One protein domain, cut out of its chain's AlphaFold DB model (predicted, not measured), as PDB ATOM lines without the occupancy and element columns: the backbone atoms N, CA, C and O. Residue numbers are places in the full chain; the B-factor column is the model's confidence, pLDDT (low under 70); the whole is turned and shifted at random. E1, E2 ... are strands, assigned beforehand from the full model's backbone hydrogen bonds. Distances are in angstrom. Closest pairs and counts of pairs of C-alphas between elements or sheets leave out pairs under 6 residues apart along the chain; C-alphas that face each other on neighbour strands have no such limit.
ATOM      1  N   GLY A  38     195.268 193.454 130.539       94.56
ATOM      2  CA  GLY A  38     196.285 194.402 130.984       94.56
ATOM      3  C   GLY A  38     197.673 193.852 130.659       94.56
ATOM      4  O   GLY A  38     197.784 192.877 129.918       94.56
ATOM      5  N   TYR A  39     198.720 194.443 131.227       95.00
ATOM      6  CA  TYR A  39     200.091 193.943 131.088       95.00
ATOM      7  C   TYR A  39     200.731 193.762 132.456       95.00
ATOM      8  O   TYR A  39     200.596 194.645 133.308       95.00
ATOM      9  N   VAL A  40     201.403 192.632 132.655       92.25
ATOM     10  CA  VAL A  40     202.052 192.241 133.912       92.25
ATOM     11  C   VAL A  40     203.567 192.190 133.765       92.25
ATOM     12  O   VAL A  40     204.062 191.946 132.668       92.25
ATOM     13  N   ASP A  41     204.291 192.429 134.851       89.19
ATOM     14  CA  ASP A  41     205.718 192.108 134.934       89.19
ATOM     15  C   ASP A  41     205.952 190.597 135.124       89.19
ATOM     16  O   ASP A  41     205.002 189.814 135.229       89.19
ATOM     17  N   ASP A  42     207.218 190.184 135.207       86.44
ATOM     18  CA  ASP A  42     207.615 188.773 135.351       86.44
ATOM     19  C   ASP A  42     207.181 188.138 136.678       86.44
ATOM     20  O   ASP A  42     207.136 186.915 136.809       86.44
ATOM     21  N   SER A  43     206.814 188.958 137.665       87.38
ATOM     22  CA  SER A  43     206.239 188.498 138.932       87.38
ATOM     23  C   SER A  43     204.708 188.379 138.890       87.38
ATOM     24  O   SER A  43     204.091 187.958 139.868       87.38
ATOM     25  N   GLY A  44     204.084 188.726 137.758       85.12
ATOM     26  CA  GLY A  44     202.641 188.671 137.542       85.12
ATOM     27  C   GLY A  44     201.877 189.906 138.033       85.12
ATOM     28  O   GLY A  44     200.642 189.906 137.999       85.12
ATOM     29  N   HIS A  45     202.561 190.971 138.471       91.00
ATOM     30  CA  HIS A  45     201.905 192.201 138.919       91.00
ATOM     31  C   HIS A  45     201.538 193.093 137.730       91.00
ATOM     32  O   HIS A  45     202.348 193.345 136.843       91.00
ATOM     33  N   PHE A  46     200.305 193.613 137.706       89.94
ATOM     34  CA  PHE A  46     199.833 194.471 136.615       89.94
ATOM     35  C   PHE A  46     200.535 195.836 136.603       89.94
ATOM     36  O   PHE A  46     200.194 196.723 137.387       89.94
ATOM     37  N   ILE A  47     201.428 196.030 135.631       91.69
ATOM     38  CA  ILE A  47     202.028 197.321 135.267       91.69
ATOM     39  C   ILE A  47     201.001 198.209 134.559       91.69
ATOM     40  O   ILE A  47     200.900 199.408 134.822       91.69
ATOM     41  N   ILE A  48     200.178 197.609 133.695       93.88
ATOM     42  CA  ILE A  48     199.036 198.272 133.065       93.88
ATOM     43  C   ILE A  48     197.786 197.505 133.473       93.88
ATOM     44  O   ILE A  48     197.604 196.352 133.088       93.88
ATOM     45  N   LYS A  49     196.916 198.147 134.259       93.75
ATOM     46  CA  LYS A  49     195.691 197.512 134.763       93.75
ATOM     47  C   LYS A  49     194.794 197.022 133.611       93.75
ATOM     48  O   LYS A  49     194.719 197.715 132.590       93.75
ATOM     49  N   PRO A  50     194.086 195.885 133.782       94.94
ATOM     50  CA  PRO A  50     193.153 195.351 132.795       94.94
ATOM     51  C   PRO A  50     192.114 196.370 132.334       94.94
ATOM     52  O   PRO A  50     191.285 196.816 133.123       94.94
ATOM     53  N   GLN A  51     192.167 196.742 131.056       94.38
ATOM     54  CA  GLN A  51     191.268 197.739 130.462       94.38
ATOM     55  C   GLN A  51     191.062 197.569 128.947       94.38
ATOM     56  O   GLN A  51     190.269 198.299 128.355       94.38
ATOM     57  N   PHE A  52     191.772 196.635 128.305       95.88
ATOM     58  CA  PHE A  52     191.724 196.427 126.857       95.88
ATOM     59  C   PHE A  52     190.883 195.202 126.505       95.88
ATOM     60  O   PHE A  52     190.927 194.190 127.194       95.88
ATOM     61  N   GLU A  53     190.139 195.263 125.405       95.94
ATOM     62  CA  GLU A  53     189.392 194.109 124.887       95.94
ATOM     63  C   GLU A  53     190.347 193.010 124.405       95.94
ATOM     64  O   GLU A  53     190.078 191.825 124.575       95.94
ATOM     65  N   GLN A  54     191.477 193.414 123.815       95.44
ATOM     66  CA  GLN A  54     192.573 192.544 123.385       95.44
ATOM     67  C   GLN A  54     193.909 193.272 123.560       95.44
ATOM     68  O   GLN A  54     193.974 194.500 123.463       95.44
ATOM     69  N   ALA A  55     194.975 192.514 123.787       95.19
ATOM     70  CA  ALA A  55     196.331 193.022 123.949       95.19
ATOM     71  C   ALA A  55     197.322 192.040 123.316       95.19
ATOM     72  O   ALA A  55     197.233 190.838 123.562       95.19
ATOM     73  N   LEU A  56     198.241 192.545 122.494       94.50
ATOM     74  CA  LEU A  56     199.325 191.758 121.903       94.50
ATOM     75  C   LEU A  56     200.645 192.033 122.637       94.50
ATOM     76  O   LEU A  56     200.797 193.116 123.201       94.50
ATOM     77  N   PRO A  57     201.610 191.097 122.625       92.38
ATOM     78  CA  PRO A  57     202.925 191.326 123.219       92.38
ATOM     79  C   PRO A  57     203.610 192.582 122.673       92.38
ATOM     80  O   PRO A  57     203.375 192.991 121.531       92.38
ATOM     81  N   PHE A  58     204.482 193.174 123.489       89.38
ATOM     82  CA  PHE A  58     205.327 194.276 123.050       89.38
ATOM     83  C   PHE A  58     206.308 193.812 121.967       89.38
ATOM     84  O   PHE A  58     206.979 192.792 122.108       89.38
ATOM     85  N   THR A  59     206.407 194.592 120.896       84.75
ATOM     86  CA  THR A  59     207.360 194.414 119.795       84.75
ATOM     87  C   THR A  59     207.981 195.772 119.493       84.75
ATOM     88  O   THR A  59     207.240 196.737 119.322       84.75
ATOM     89  N   GLU A  60     209.311 195.874 119.453       82.69
ATOM     90  CA  GLU A  60     210.026 197.154 119.255       82.69
ATOM     91  C   GLU A  60     209.614 198.259 120.265       82.69
ATOM     92  O   GLU A  60     209.525 199.438 119.930       82.69
ATOM     93  N   GLY A  61     209.330 197.882 121.519       87.00
ATOM     94  CA  GLY A  61     208.999 198.820 122.603       87.00
ATOM     95  C   GLY A  61     207.575 199.388 122.594       87.00
ATOM     96  O   GLY A  61     207.242 200.259 123.406       87.00
ATOM     97  N   ILE A  62     206.708 198.874 121.720       91.81
ATOM     98  CA  ILE A  62     205.292 199.245 121.637       91.81
ATOM     99  C   ILE A  62     204.390 198.019 121.644       91.81
ATOM    100  O   ILE A  62     204.789 196.942 121.212       91.81
ATOM    101  N   ALA A  63     203.150 198.189 122.093       93.25
ATOM    102  CA  ALA A  63     202.145 197.138 122.032       93.25
ATOM    103  C   ALA A  63     200.868 197.611 121.342       93.25
ATOM    104  O   ALA A  63     200.463 198.775 121.441       93.25
ATOM    105  N   ARG A  64     200.223 196.673 120.647       95.94
ATOM    106  CA  ARG A  64     198.920 196.864 120.007       95.94
ATOM    107  C   ARG A  64     197.838 196.426 120.978       95.94
ATOM    108  O   ARG A  64     197.834 195.289 121.450       95.94
ATOM    109  N   VAL A  65     196.911 197.327 121.261       96.06
ATOM    110  CA  VAL A  65     195.778 197.079 122.155       96.06
ATOM    111  C   VAL A  65     194.477 197.445 121.468       96.06
ATOM    112  O   VAL A  65     194.426 198.407 120.700       96.06
ATOM    113  N   LYS A  66     193.420 196.691 121.759       96.12
ATOM    114  CA  LYS A  66     192.082 196.923 121.224       96.12
ATOM    115  C   LYS A  66     191.192 197.559 122.287       96.12
ATOM    116  O   LYS A  66     191.067 197.034 123.393       96.12
ATOM    117  N   ILE A  67     190.587 198.696 121.959       92.81
ATOM    118  CA  ILE A  67     189.674 199.443 122.827       92.81
ATOM    119  C   ILE A  67     188.505 199.982 122.005       92.81
ATOM    120  O   ILE A  67     188.715 200.569 120.942       92.81
ATOM    121  N   ARG A  68     187.272 199.796 122.490       90.19
ATOM    122  CA  ARG A  68     186.038 200.150 121.766       90.19
ATOM    123  C   ARG A  68     186.045 199.572 120.352       90.19
ATOM    124  O   ARG A  68     185.785 200.285 119.387       90.19
ATOM    125  N   HIS A  69     186.436 198.305 120.237       91.25
ATOM    126  CA  HIS A  69     186.592 197.566 118.983       91.25
ATOM    127  C   HIS A  69     187.666 198.061 117.996       91.25
ATOM    128  O   HIS A  69     187.801 197.456 116.936       91.25
ATOM    129  N   HIS A  70     188.487 199.056 118.346       94.50
ATOM    130  CA  HIS A  70     189.536 199.594 117.471       94.50
ATOM    131  C   HIS A  70     190.936 199.386 118.053       94.50
ATOM    132  O   HIS A  70     191.137 199.442 119.267       94.50
ATOM    133  N   TRP A  71     191.922 199.182 117.185       96.50
ATOM    134  CA  TRP A  71     193.325 199.039 117.552       96.50
ATOM    135  C   TRP A  71     194.012 200.389 117.751       96.50
ATOM    136  O   TRP A  71     193.796 201.350 117.007       96.50
ATOM    137  N   ARG A  72     194.887 200.444 118.757       96.06
ATOM    138  CA  ARG A  72     195.758 201.580 119.070       96.06
ATOM    139  C   ARG A  72     197.122 201.096 119.548       96.06
ATOM    140  O   ARG A  72     197.264 199.955 119.984       96.06
ATOM    141  N   LEU A  73     198.104 201.993 119.504       95.56
ATOM    142  CA  LEU A  73     199.441 201.736 120.037       95.56
ATOM    143  C   LEU A  73     199.599 202.334 121.424       95.56
ATOM    144  O   LEU A  73     199.181 203.471 121.661       95.56
ATOM    145  N   ILE A  74     200.262 201.594 122.303       94.31
ATOM    146  CA  ILE A  74     200.701 202.057 123.617       94.31
ATOM    147  C   ILE A  74     202.203 201.823 123.795       94.31
ATOM    148  O   ILE A  74     202.775 200.922 123.185       94.31
ATOM    149  N   ASN A  75     202.834 202.627 124.648       91.69
ATOM    150  CA  ASN A  75     204.180 202.344 125.148       91.69
ATOM    151  C   ASN A  75     204.143 201.453 126.406       91.69
ATOM    152  O   ASN A  75     203.071 201.158 126.936       91.69
ATOM    153  N   SER A  76     205.319 201.075 126.915       89.31
ATOM    154  CA  SER A  76     205.490 200.224 128.109       89.31
ATOM    155  C   SER A  76     204.853 200.780 129.391       89.31
ATOM    156  O   SER A  76     204.545 200.027 130.307       89.31
ATOM    157  N   LYS A  77     204.579 202.090 129.441       89.38
ATOM    158  CA  LYS A  77     203.880 202.765 130.551       89.38
ATOM    159  C   LYS A  77     202.359 202.845 130.349       89.38
ATOM    160  O   LYS A  77     201.675 203.519 131.113       89.38
ATOM    161  N   GLY A  78     201.825 202.233 129.290       88.00
ATOM    162  CA  GLY A  78     200.401 202.258 128.947       88.00
ATOM    163  C   GLY A  78     199.909 203.570 128.331       88.00
ATOM    164  O   GLY A  78     198.704 203.753 128.162       88.00
ATOM    165  N   LYS A  79     200.809 204.495 127.970       92.75
ATOM    166  CA  LYS A  79     200.438 205.745 127.296       92.75
ATOM    167  C   LYS A  79     200.147 205.466 125.826       92.75
ATOM    168  O   LYS A  79     201.005 204.945 125.117       92.75
ATOM    169  N   PHE A  80     198.973 205.889 125.356       93.88
ATOM    170  CA  PHE A  80     198.626 205.827 123.938       93.88
ATOM    171  C   PHE A  80     199.554 206.704 123.090       93.88
ATOM    172  O   PHE A  80     199.738 207.889 123.376       93.88
ATOM    173  N   LEU A  81     200.108 206.112 122.033       93.69
ATOM    174  CA  LEU A  81     200.993 206.770 121.072       93.69
ATOM    175  C   LEU A  81     200.233 207.264 119.836       93.69
ATOM    176  O   LEU A  81     200.596 208.286 119.263       93.69
ATOM    177  N   THR A  82     199.153 206.582 119.448       91.94
ATOM    178  CA  THR A  82     198.334 206.961 118.287       91.94
ATOM    179  C   THR A  82     197.122 207.786 118.704       91.94
ATOM    180  O   THR A  82     196.432 207.462 119.675       91.94
ATOM    181  N   LYS A  83     196.827 208.850 117.949       87.50
ATOM    182  CA  LYS A  83     195.584 209.629 118.108       87.50
ATOM    183  C   LYS A  83     194.399 208.963 117.401       87.50
ATOM    184  O   LYS A  83     193.304 208.954 117.955       87.50
ATOM    185  N   SER A  84     194.632 208.388 116.224       88.94
ATOM    186  CA  SER A  84     193.621 207.707 115.410       88.94
ATOM    187  C   SER A  84     193.192 206.360 116.007       88.94
ATOM    188  O   SER A  84     193.954 205.708 116.732       88.94
ATOM    189  N   LEU A  85     191.964 205.950 115.677       91.81
ATOM    190  CA  LEU A  85     191.416 204.618 115.931       91.81
ATOM    191  C   LEU A  85     191.510 203.804 114.638       91.81
ATOM    192  O   LEU A  85     190.985 204.240 113.614       91.81
ATOM    193  N   TYR A  86     192.179 202.654 114.681       95.12
ATOM    194  CA  TYR A  86     192.379 201.810 113.503       95.12
ATOM    195  C   TYR A  86     191.507 200.560 113.560       95.12
ATOM    196  O   TYR A  86     191.266 200.001 114.628       95.12
ATOM    197  N   GLU A  87     191.063 200.099 112.400       94.25
ATOM    198  CA  GLU A  87     190.393 198.805 112.241       94.25
ATOM    199  C   GLU A  87     191.417 197.659 112.336       94.25
ATOM    200  O   GLU A  87     191.116 196.588 112.861       94.25
ATOM    201  N   GLU A  88     192.661 197.907 111.908       95.31
ATOM    202  CA  GLU A  88     193.780 196.965 111.974       95.31
ATOM    203  C   GLU A  88     195.123 197.702 112.135       95.31
ATOM    204  O   GLU A  88     195.331 198.772 111.559       95.31
ATOM    205  N   ILE A  89     196.054 197.098 112.882       94.94
ATOM    206  CA  ILE A  89     197.480 197.454 112.888       94.94
ATOM    207  C   ILE A  89     198.289 196.165 112.702       94.94
ATOM    208  O   ILE A  89     198.300 195.299 113.585       94.94
ATOM    209  N   ARG A  90     198.974 196.036 111.562       94.25
ATOM    210  CA  ARG A  90     199.822 194.873 111.253       94.25
ATOM    211  C   ARG A  90     201.110 194.881 112.080       94.25
ATOM    212  O   ARG A  90     201.361 195.798 112.858       94.25
ATOM    213  N   ASP A  91     201.899 193.817 111.962       90.81
ATOM    214  CA  ASP A  91     203.171 193.709 112.679       90.81
ATOM    215  C   ASP A  91     204.146 194.803 112.245       90.81
ATOM    216  O   ASP A  91     204.215 195.151 111.063       90.81
ATOM    217  N   PHE A  92     204.922 195.301 113.205       90.38
ATOM    218  CA  PHE A  92     206.023 196.210 112.925       90.38
ATOM    219  C   PHE A  92     207.203 195.442 112.347       90.38
ATOM    220  O   PHE A  92     207.566 194.378 112.855       90.38
ATOM    221  N   ARG A  93     207.793 195.986 111.284       87.75
ATOM    222  CA  ARG A  93     209.123 195.608 110.796       87.75
ATOM    223  C   ARG A  93     209.813 196.865 110.294       87.75
ATOM    224  O   ARG A  93     209.178 197.699 109.652       87.75
ATOM    225  N   ASN A  94     211.103 197.008 110.588       84.31
ATOM    226  CA  ASN A  94     211.876 198.199 110.221       84.31
ATOM    227  C   ASN A  94     211.226 199.516 110.702       84.31
ATOM    228  O   ASN A  94     211.263 200.535 110.012       84.31
ATOM    229  N   GLY A  95     210.626 199.509 111.900       89.56
ATOM    230  CA  GLY A  95     210.112 200.714 112.555       89.56
ATOM    231  C   GLY A  95     208.782 201.265 112.023       89.56
ATOM    232  O   GLY A  95     208.345 202.327 112.484       89.56
ATOM    233  N   VAL A  96     208.121 200.567 111.092       93.50
ATOM    234  CA  VAL A  96     206.798 200.922 110.550       93.50
ATOM    235  C   VAL A  96     205.839 199.735 110.573       93.50
ATOM    236  O   VAL A  96     206.266 198.586 110.632       93.50
ATOM    237  N   ALA A  97     204.540 200.025 110.538       94.38
ATOM    238  CA  ALA A  97     203.479 199.043 110.362       94.38
ATOM    239  C   ALA A  97     202.376 199.582 109.447       94.38
ATOM    240  O   ALA A  97     202.081 200.782 109.430       94.38
ATOM    241  N   VAL A  98     201.724 198.668 108.730       96.56
ATOM    242  CA  VAL A  98     200.521 198.970 107.946       96.56
ATOM    243  C   VAL A  98     199.328 199.120 108.880       96.56
ATOM    244  O   VAL A  98     199.073 198.252 109.718       96.56
ATOM    245  N   VAL A  99     198.572 200.197 108.695       96.31
ATOM    246  CA  VAL A  99     197.340 200.478 109.436       96.31
ATOM    247  C   VAL A  99     196.162 200.625 108.493       96.31
ATOM    248  O   VAL A  99     196.340 201.039 107.347       96.31
ATOM    249  N   SER A 100     194.958 200.329 108.978       95.94
ATOM    250  CA  SER A 100     193.718 200.562 108.237       95.94
ATOM    251  C   SER A 100     192.686 201.321 109.073       95.94
ATOM    252  O   SER A 100     192.603 201.148 110.289       95.94
ATOM    253  N   LYS A 101     191.905 202.199 108.437       93.06
ATOM    254  CA  LYS A 101     190.770 202.902 109.062       93.06
ATOM    255  C   LYS A 101     189.663 203.153 108.044       93.06
ATOM    256  O   LYS A 101     189.898 203.090 106.840       93.06
ATOM    257  N   ARG A 102     188.456 203.460 108.518       89.38
ATOM    258  CA  ARG A 102     187.377 203.937 107.642       89.38
ATOM    259  C   ARG A 102     187.684 205.345 107.149       89.38
ATOM    260  O   ARG A 102     188.111 206.184 107.938       89.38
ATOM    261  N   GLU A 103     187.444 205.594 105.865       85.12
ATOM    262  CA  GLU A 103     187.643 206.912 105.245       85.12
ATOM    263  C   GLU A 103     186.729 207.977 105.879       85.12
ATOM    264  O   GLU A 103     187.165 209.089 106.163       85.12
ATOM    265  N   SER A 104     185.472 207.619 106.160       79.62
ATOM    266  CA  SER A 104     184.503 208.464 106.861       79.62
ATOM    267  C   SER A 104     183.514 207.614 107.667       79.62
ATOM    268  O   SER A 104     183.295 206.441 107.369       79.62
ATOM    269  N   LEU A 105     182.862 208.219 108.667       70.06
ATOM    270  CA  LEU A 105     181.803 207.587 109.468       70.06
ATOM    271  C   LEU A 105     180.590 207.151 108.625       70.06
ATOM    272  O   LEU A 105     179.842 206.271 109.041       70.06
ATOM    273  N   SER A 106     180.399 207.755 107.448       69.06
ATOM    274  CA  SER A 106     179.304 207.450 106.522       69.06
ATOM    275  C   SER A 106     179.646 206.392 105.468       69.06
ATOM    276  O   SER A 106     178.743 205.929 104.771       69.06
ATOM    277  N   THR A 107     180.916 205.989 105.330       74.06
ATOM    278  CA  THR A 107     181.352 205.060 104.277       74.06
ATOM    279  C   THR A 107     181.749 203.695 104.846       74.06
ATOM    280  O   THR A 107     182.183 203.540 105.989       74.06
ATOM    281  N   LYS A 108     181.586 202.647 104.027       80.69
ATOM    282  CA  LYS A 108     182.155 201.312 104.298       80.69
ATOM    283  C   LYS A 108     183.580 201.162 103.740       80.69
ATOM    284  O   LYS A 108     184.137 200.073 103.812       80.69
ATOM    285  N   ARG A 109     184.150 202.230 103.167       87.31
ATOM    286  CA  ARG A 109     185.467 202.226 102.523       87.31
ATOM    287  C   ARG A 109     186.565 202.189 103.588       87.31
ATOM    288  O   ARG A 109     186.624 203.077 104.440       87.31
ATOM    289  N   ILE A 110     187.405 201.156 103.545       91.50
ATOM    290  CA  ILE A 110     188.582 201.007 104.407       91.50
ATOM    291  C   ILE A 110     189.801 201.453 103.607       91.50
ATOM    292  O   ILE A 110     190.032 200.954 102.511       91.50
ATOM    293  N   VAL A 111     190.570 202.373 104.176       95.38
ATOM    294  CA  VAL A 111     191.800 202.903 103.592       95.38
ATOM    295  C   VAL A 111     193.004 202.519 104.444       95.38
ATOM    296  O   VAL A 111     192.915 202.423 105.672       95.38
ATOM    297  N   PHE A 112     194.135 202.308 103.782       97.12
ATOM    298  CA  PHE A 112     195.396 201.857 104.347       97.12
ATOM    299  C   PHE A 112     196.447 202.968 104.327       97.12
ATOM    300  O   PHE A 112     196.506 203.777 103.397       97.12
ATOM    301  N   GLY A 113     197.291 202.981 105.357       96.75
ATOM    302  CA  GLY A 113     198.426 203.893 105.521       96.75
ATOM    303  C   GLY A 113     199.552 203.245 106.324       96.75
ATOM    304  O   GLY A 113     199.516 202.042 106.592       96.75
ATOM    305  N   LEU A 114     200.541 204.043 106.725       96.81
ATOM    306  CA  LEU A 114     201.696 203.597 107.508       96.81
ATOM    307  C   LEU A 114     201.819 204.405 108.797       96.81
ATOM    308  O   LEU A 114     201.784 205.636 108.779       96.81
ATOM    309  N   VAL A 115     202.048 203.712 109.908       95.50
ATOM    310  CA  VAL A 115     202.367 204.320 111.203       95.50
ATOM    311  C   VAL A 115     203.759 203.877 111.641       95.50
ATOM    312  O   VAL A 115     204.140 202.729 111.426       95.50
ATOM    313  N   ASN A 116     204.528 204.770 112.257       93.69
ATOM    314  CA  ASN A 116     205.813 204.402 112.852       93.69
ATOM    315  C   ASN A 116     205.690 204.026 114.335       93.69
ATOM    316  O   ASN A 116     204.660 204.258 114.973       93.69
ATOM    317  N   ILE A 117     206.780 203.517 114.911       91.12
ATOM    318  CA  ILE A 117     206.852 203.140 116.335       91.12
ATOM    319  C   ILE A 117     206.579 204.296 117.313       91.12
ATOM    320  O   ILE A 117     206.238 204.072 118.470       91.12
ATOM    321  N   LYS A 118     206.675 205.556 116.866       92.00
ATOM    322  CA  LYS A 118     206.327 206.737 117.679       92.00
ATOM    323  C   LYS A 118     204.824 207.054 117.642       92.00
ATOM    324  O   LYS A 118     204.403 208.029 118.258       92.00
ATOM    325  N   GLY A 119     204.026 206.268 116.916       89.44
ATOM    326  CA  GLY A 119     202.592 206.485 116.721       89.44
ATOM    327  C   GLY A 119     202.248 207.606 115.735       89.44
ATOM    328  O   GLY A 119     201.091 208.025 115.684       89.44
ATOM    329  N   LYS A 120     203.227 208.103 114.963       93.44
ATOM    330  CA  LYS A 120     203.004 209.093 113.901       93.44
ATOM    331  C   LYS A 120     202.619 208.373 112.608       93.44
ATOM    332  O   LYS A 120     203.340 207.474 112.177       93.44
ATOM    333  N   GLU A 121     201.523 208.806 111.986       94.56
ATOM    334  CA  GLU A 121     201.174 208.434 110.608       94.56
ATOM    335  C   GLU A 121     202.268 209.005 109.684       94.56
ATOM    336  O   GLU A 121     202.446 210.218 109.577       94.56
ATOM    337  N   VAL A 122     203.108 208.122 109.135       94.44
ATOM    338  CA  VAL A 122     204.143 208.478 108.143       94.44
ATOM    339  C   VAL A 122     203.492 208.644 106.776       94.44
ATOM    340  O   VAL A 122     203.893 209.489 105.985       94.44
ATOM    341  N   VAL A 123     202.458 207.842 106.539       95.12
ATOM    342  CA  VAL A 123     201.592 207.899 105.374       95.12
ATOM    343  C   VAL A 123     200.172 207.842 105.900       95.12
ATOM    344  O   VAL A 123     199.760 206.815 106.448       95.12
ATOM    345  N   ASP A 124     199.443 208.943 105.752       94.06
ATOM    346  CA  ASP A 124     198.045 209.011 106.163       94.06
ATOM    347  C   ASP A 124     197.241 207.918 105.439       94.06
ATOM    348  O   ASP A 124     197.463 207.688 104.244       94.06
ATOM    349  N   PRO A 125     196.325 207.206 106.123       94.31
ATOM    350  CA  PRO A 125     195.528 206.183 105.468       94.31
ATOM    351  C   PRO A 125     194.646 206.775 104.368       94.31
ATOM    352  O   PRO A 125     193.688 207.489 104.657       94.31
ATOM    353  N   GLN A 126     195.000 206.466 103.123       93.69
ATOM    354  CA  GLN A 126     194.380 207.013 101.909       93.69
ATOM    355  C   GLN A 126     194.338 206.014 100.741       93.69
ATOM    356  O   GLN A 126     193.709 206.288  99.724       93.69
ATOM    357  N   TYR A 127     195.017 204.868 100.858       95.94
ATOM    358  CA  TYR A 127     195.100 203.874  99.787       95.94
ATOM    359  C   TYR A 127     194.045 202.788  99.961       95.94
ATOM    360  O   TYR A 127     193.875 202.270 101.057       95.94
ATOM    361  N   ASP A 128     193.385 202.377  98.884       93.75
ATOM    362  CA  ASP A 128     192.461 201.236  98.903       93.75
ATOM    363  C   ASP A 128     193.208 199.898  99.007       93.75
ATOM    364  O   ASP A 128     192.690 198.921  99.549       93.75
ATOM    365  N   TYR A 129     194.453 199.862  98.522       92.38
ATOM    366  CA  TYR A 129     195.321 198.687  98.551       92.38
ATOM    367  C   TYR A 129     196.710 199.062  99.055       92.38
ATOM    368  O   TYR A 129     197.291 200.047  98.602       92.38
ATOM    369  N   LEU A 130     197.265 198.246  99.953       95.31
ATOM    370  CA  LEU A 130     198.639 198.400 100.423       95.31
ATOM    371  C   LEU A 130     199.257 197.030 100.735       95.31
ATOM    372  O   LEU A 130     198.842 196.330 101.667       95.31
ATOM    373  N   THR A 131     200.271 196.666  99.949       94.75
ATOM    374  CA  THR A 131     201.031 195.415 100.084       94.75
ATOM    375  C   THR A 131     202.482 195.726 100.411       94.75
ATOM    376  O   THR A 131     203.106 196.535  99.731       94.75
ATOM    377  N   ALA A 132     203.026 195.086 101.445       93.50
ATOM    378  CA  ALA A 132     204.384 195.321 101.917       93.50
ATOM    379  C   ALA A 132     205.356 194.237 101.432       93.50
ATOM    380  O   ALA A 132     205.002 193.060 101.358       93.50
ATOM    381  N   SER A 133     206.598 194.637 101.177       93.06
ATOM    382  CA  SER A 133     207.747 193.726 101.067       93.06
ATOM    383  C   SER A 133     207.968 192.933 102.369       93.06
ATOM    384  O   SER A 133     207.561 193.398 103.438       93.06
ATOM    385  N   PRO A 134     208.641 191.763 102.333       90.19
ATOM    386  CA  PRO A 134     208.890 190.954 103.533       90.19
ATOM    387  C   PRO A 134     209.607 191.698 104.671       90.19
ATOM    388  O   PRO A 134     209.334 191.437 105.845       90.19
ATOM    389  N   ASP A 135     210.498 192.630 104.331       89.69
ATOM    390  CA  ASP A 135     211.221 193.490 105.271       89.69
ATOM    391  C   ASP A 135     210.496 194.821 105.556       89.69
ATOM    392  O   ASP A 135     210.997 195.635 106.321       89.69
ATOM    393  N   GLN A 136     209.326 195.066 104.957       91.75
ATOM    394  CA  GLN A 136     208.590 196.335 105.027       91.75
ATOM    395  C   GLN A 136     209.420 197.572 104.626       91.75
ATOM    396  O   GLN A 136     209.135 198.686 105.056       91.75
ATOM    397  N   SER A 137     210.432 197.408 103.768       91.12
ATOM    398  CA  SER A 137     211.195 198.541 103.219       91.12
ATOM    399  C   SER A 137     210.447 199.268 102.092       91.12
ATOM    400  O   SER A 137     210.636 200.467 101.876       91.12
ATOM    401  N   MET A 138     209.582 198.537 101.386       92.94
ATOM    402  CA  MET A 138     208.855 198.944 100.181       92.94
ATOM    403  C   MET A 138     207.386 198.522 100.251       92.94
ATOM    404  O   MET A 138     207.084 197.424 100.733       92.94
ATOM    405  N   PHE A 139     206.494 199.347  99.699       94.81
ATOM    406  CA  PHE A 139     205.051 199.120  99.691       94.81
ATOM    407  C   PHE A 139     204.448 199.431  98.321       94.81
ATOM    408  O   PHE A 139     204.635 200.525  97.792       94.81
ATOM    409  N   ILE A 140     203.695 198.483  97.769       96.31
ATOM    410  CA  ILE A 140     202.850 198.695  96.591       96.31
ATOM    411  C   ILE A 140     201.527 199.271  97.077       96.31
ATOM    412  O   ILE A 140     200.877 198.678  97.942       96.31
ATOM    413  N   VAL A 141     201.139 200.409  96.513       96.88
ATOM    414  CA  VAL A 141     199.939 201.158  96.890       96.88
ATOM    415  C   VAL A 141     198.984 201.287  95.711       96.88
ATOM    416  O   VAL A 141     199.426 201.345  94.562       96.88
ATOM    417  N   GLY A 142     197.681 201.332  95.989       96.12
ATOM    418  CA  GLY A 142     196.641 201.474  94.970       96.12
ATOM    419  C   GLY A 142     195.483 202.365  95.415       96.12
ATOM    420  O   GLY A 142     195.093 202.324  96.581       96.12
ATOM    421  N   VAL A 143     194.934 203.146  94.479       94.31
ATOM    422  CA  VAL A 143     193.717 203.957  94.668       94.31
ATOM    423  C   VAL A 143     192.700 203.625  93.586       94.31
ATOM    424  O   VAL A 143     193.025 203.648  92.397       94.31
ATOM    425  N   THR A 144     191.477 203.342  94.015       90.62
ATOM    426  CA  THR A 144     190.311 203.062  93.182       90.62
ATOM    427  C   THR A 144     189.575 204.360  92.860       90.62
ATOM    428  O   THR A 144     189.297 205.169  93.747       90.62
ATOM    429  N   PHE A 145     189.249 204.544  91.584       86.12
ATOM    430  CA  PHE A 145     188.474 205.668  91.060       86.12
ATOM    431  C   PHE A 145     187.037 205.246  90.751       86.12
ATOM    432  O   PHE A 145     186.744 204.056  90.650       86.12
ATOM    433  N   ASP A 146     186.151 206.223  90.565       83.75
ATOM    434  CA  ASP A 146     184.770 205.971  90.155       83.75
ATOM    435  C   ASP A 146     184.689 205.198  88.833       83.75
ATOM    436  O   ASP A 146     185.594 205.251  87.993       83.75
ATOM    437  N   ALA A 147     183.584 204.470  88.655       83.12
ATOM    438  CA  ALA A 147     183.370 203.657  87.469       83.12
ATOM    439  C   ALA A 147     183.389 204.508  86.187       83.12
ATOM    440  O   ALA A 147     182.751 205.558  86.106       83.12
ATOM    441  N   ASP A 148     184.107 204.034  85.169       77.44
ATOM    442  CA  ASP A 148     184.133 204.647  83.847       77.44
ATOM    443  C   ASP A 148     182.793 204.458  83.103       77.44
ATOM    444  O   ASP A 148     181.889 203.747  83.547       77.44
ATOM    445  N   ALA A 149     182.659 205.065  81.918       73.94
ATOM    446  CA  ALA A 149     181.456 204.949  81.082       73.94
ATOM    447  C   ALA A 149     181.126 203.504  80.638       73.94
ATOM    448  O   ALA A 149     180.049 203.257  80.098       73.94
ATOM    449  N   LYS A 150     182.051 202.555  80.835       69.44
ATOM    450  CA  LYS A 150     181.888 201.123  80.554       69.44
ATOM    451  C   LYS A 150     181.606 200.311  81.828       69.44
ATOM    452  O   LYS A 150     181.490 199.093  81.741       69.44
ATOM    453  N   GLY A 151     181.480 200.965  82.986       76.19
ATOM    454  CA  GLY A 151     181.226 200.343  84.284       76.19
ATOM    455  C   GLY A 151     182.468 199.771  84.977       76.19
ATOM    456  O   GLY A 151     182.321 199.109  86.003       76.19
ATOM    457  N   ASN A 152     183.679 200.004  84.460       78.44
ATOM    458  CA  ASN A 152     184.912 199.517  85.083       78.44
ATOM    459  C   ASN A 152     185.388 200.489  86.155       78.44
ATOM    460  O   ASN A 152     185.435 201.686  85.910       78.44
ATOM    461  N   THR A 153     185.808 199.984  87.309       83.19
ATOM    462  CA  THR A 153     186.361 200.771  88.423       83.19
ATOM    463  C   THR A 153     187.891 200.792  88.291       83.19
ATOM    464  O   THR A 153     188.535 199.790  88.613       83.19
ATOM    465  N   PRO A 154     188.508 201.857  87.744       87.31
ATOM    466  CA  PRO A 154     189.937 201.851  87.479       87.31
ATOM    467  C   PRO A 154     190.724 201.973  88.783       87.31
ATOM    468  O   PRO A 154     190.343 202.713  89.688       87.31
ATOM    469  N   VAL A 155     191.861 201.284  88.853       91.12
ATOM    470  CA  VAL A 155     192.809 201.390  89.965       91.12
ATOM    471  C   VAL A 155     194.121 201.944  89.427       91.12
ATOM    472  O   VAL A 155     194.636 201.449  88.423       91.12
ATOM    473  N   HIS A 156     194.666 202.967  90.084       94.75
ATOM    474  CA  HIS A 156     196.038 203.400  89.832       94.75
ATOM    475  C   HIS A 156     196.966 202.876  90.914       94.75
ATOM    476  O   HIS A 156     196.696 203.031  92.103       94.75
ATOM    477  N   PHE A 157     198.082 202.309  90.477       95.81
ATOM    478  CA  PHE A 157     199.125 201.738  91.307       95.81
ATOM    479  C   PHE A 157     200.370 202.620  91.328       95.81
ATOM    480  O   PHE A 157     200.677 203.335  90.368       95.81
ATOM    481  N   GLY A 158     201.095 202.524  92.436       95.12
ATOM    482  CA  GLY A 158     202.382 203.156  92.679       95.12
ATOM    483  C   GLY A 158     203.165 202.377  93.732       95.12
ATOM    484  O   GLY A 158     202.702 201.357  94.250       95.12
ATOM    485  N   VAL A 159     204.360 202.857  94.055       95.12
ATOM    486  CA  VAL A 159     205.231 202.244  95.062       95.12
ATOM    487  C   VAL A 159     205.835 203.337  95.925       95.12
ATOM    488  O   VAL A 159     206.355 204.320  95.396       95.12
ATOM    489  N   ILE A 160     205.807 203.137  97.237       94.56
ATOM    490  CA  ILE A 160     206.432 204.013  98.229       94.56
ATOM    491  C   ILE A 160     207.423 203.228  99.096       94.56
ATOM    492  O   ILE A 160     207.321 202.005  99.214       94.56
ATOM    493  N   ASN A 161     208.388 203.914  99.705       92.75
ATOM    494  CA  ASN A 161     209.257 203.321 100.727       92.75
ATOM    495  C   ASN A 161     208.678 203.503 102.147       92.75
ATOM    496  O   ASN A 161     207.653 204.158 102.334       92.75
ATOM    497  N   ALA A 162     209.347 202.948 103.162       92.06
ATOM    498  CA  ALA A 162     208.945 203.071 104.572       92.06
ATOM    499  C   ALA A 162     208.904 204.514 105.114       92.06
ATOM    500  O   ALA A 162     208.215 204.777 106.097       92.06
ATOM    501  N   ALA A 163     209.599 205.457 104.470       91.12
ATOM    502  CA  ALA A 163     209.531 206.879 104.804       91.12
ATOM    503  C   ALA A 163     208.340 207.600 104.137       91.12
ATOM    504  O   ALA A 163     208.140 208.787 104.379       91.12
ATOM    505  N   GLY A 164     207.552 206.897 103.315       89.88
ATOM    506  CA  GLY A 164     206.445 207.465 102.546       89.88
ATOM    507  C   GLY A 164     206.876 208.151 101.248       89.88
ATOM    508  O   GLY A 164     206.058 208.792 100.595       89.88
ATOM    509  N   GLU A 165     208.143 208.029 100.846       92.00
ATOM    510  CA  GLU A 165     208.624 208.627  99.604       92.00
ATOM    511  C   GLU A 165     208.191 207.798  98.395       92.00
ATOM    512  O   GLU A 165     208.346 206.574  98.372       92.00
ATOM    513  N   THR A 166     207.730 208.479  97.350       92.00
ATOM    514  CA  THR A 166     207.365 207.861  96.074       92.00
ATOM    515  C   THR A 166     208.593 207.304  95.354       92.00
ATOM    516  O   THR A 166     209.536 208.033  95.043       92.00
ATOM    517  N   ILE A 167     208.549 206.007  95.051       92.06
ATOM    518  CA  ILE A 167     209.502 205.300  94.186       92.06
ATOM    519  C   ILE A 167     208.919 205.133  92.786       92.06
ATOM    520  O   ILE A 167     209.606 205.362  91.796       92.06
ATOM    521  N   VAL A 168     207.637 204.773  92.714       91.81
ATOM    522  CA  VAL A 168     206.880 204.684  91.467       91.81
ATOM    523  C   VAL A 168     205.626 205.548  91.611       91.81
ATOM    524  O   VAL A 168     204.838 205.294  92.527       91.81
ATOM    525  N   PRO A 169     205.424 206.564  90.751       92.12
ATOM    526  CA  PRO A 169     204.256 207.438  90.822       92.12
ATOM    527  C   PRO A 169     202.932 206.669  90.779       92.12
ATOM    528  O   PRO A 169     202.789 205.718  90.017       92.12
ATOM    529  N   LEU A 170     201.949 207.117  91.562       92.81
ATOM    530  CA  LEU A 170     200.606 206.534  91.629       92.81
ATOM    531  C   LEU A 170     199.762 206.927  90.398       92.81
ATOM    532  O   LEU A 170     198.864 207.761  90.478       92.81
ATOM    533  N   GLN A 171     200.082 206.362  89.234       92.38
ATOM    534  CA  GLN A 171     199.412 206.692  87.965       92.38
ATOM    535  C   GLN A 171     199.274 205.513  86.994       92.38
ATOM    536  O   GLN A 171     198.721 205.676  85.903       92.38
ATOM    537  N   TYR A 172     199.808 204.346  87.354       92.75
ATOM    538  CA  TYR A 172     199.889 203.194  86.462       92.75
ATOM    539  C   TYR A 172     198.674 202.294  86.619       92.75
ATOM    540  O   TYR A 172     198.216 202.059  87.728       92.75
ATOM    541  N   VAL A 173     198.162 201.763  85.515       92.69
ATOM    542  CA  VAL A 173     196.940 200.940  85.517       92.69
ATOM    543  C   VAL A 173     197.205 199.490  85.931       92.69
ATOM    544  O   VAL A 173     196.275 198.752  86.238       92.69
TER     545      VAL A 173
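What this domain is: This is residues 38 to 173 of the 747 residues of the protein "WG repeat-containing protein" of Rhodocytophaga rosea (UniProt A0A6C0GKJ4). Four small antiparallel sheets follow one another in a row along the longest axis, in chain order: the hairpin E1 and E2, the hairpin E3 and E4, the sheet E5 E6 E7 and the sheet E8 E9 E10 E11. The last two lie face to face as a sandwich, and residues 147 to 152 stick out at the far end of the row. The printed part has 136 residues, with eleven named strands, E1 to E11 in order, and no named helix; the class is all strand. It is only just loose, close to compact, with a radius of gyration of the C-alphas of 17.2 A, and it is elongated, spanning 63 by 32 by 20 A.

How they stand to each other: E1, residues 38 to 40, and E2, residues 46 to 52, form a hairpin, with N 39 and O 48 2.9 A apart. E3, residues 62 to 67, and E4, residues 70 to 75, form another, with N 65 and O 72 at 2.9 A. The closest C-alphas of E2 and E3 are those of Phe 52 and Ile 67, 5.4 A apart. Residues 54 to 55 pair antiparallel with residues 65 to 66 of E3. E5, residues 96 to 102, is near E4, with 5 pairs of C-alphas within 10 A. Residues 88 to 89 pair antiparallel with residues 99 to 100 of E5. E5, E6, residues 110 to 116, and E7, residues 121 to 127, make a meander, each strand the antiparallel neighbour of the one before; N 99 and O 113 are 3.0 A apart, N 114 and O 123 2.9 A. This sheet is strongly twisted. E8, residues 129 to 132, E9, residues 138 to 144, E10, residues 155 to 161, and E11, residues 166 to 172, make a second meander, with N 131 and O 140 at 2.9 A, N 141 and O 158 at 2.9 A, and N 159 and O 168 at 2.9 A. The two meanders form a sandwich, two sheets face to face, with best planes 11 degrees apart. The closest C-alphas of E6 and E8 are those of Phe 112 and Leu 130, 6.2 A apart.

Where its parts are: E1 begins at C-alpha 38 (196.285, 194.402, 130.984). E5 is 19.9 A long, E6 19.5 A, E9 20.2 A and E10 19.8 A. E11 ends at C-alpha 172 (199.889, 203.194, 86.462).

The domain as a whole: The two C-alphas farthest apart, those of Ser 43 and Ala 149, are 65.0 A apart. The printed part has no cut. The link from E4 to E5 is long, 20 residues. Mean pLDDT of the printed part is 91.0; residues 106 and 150 are under 70.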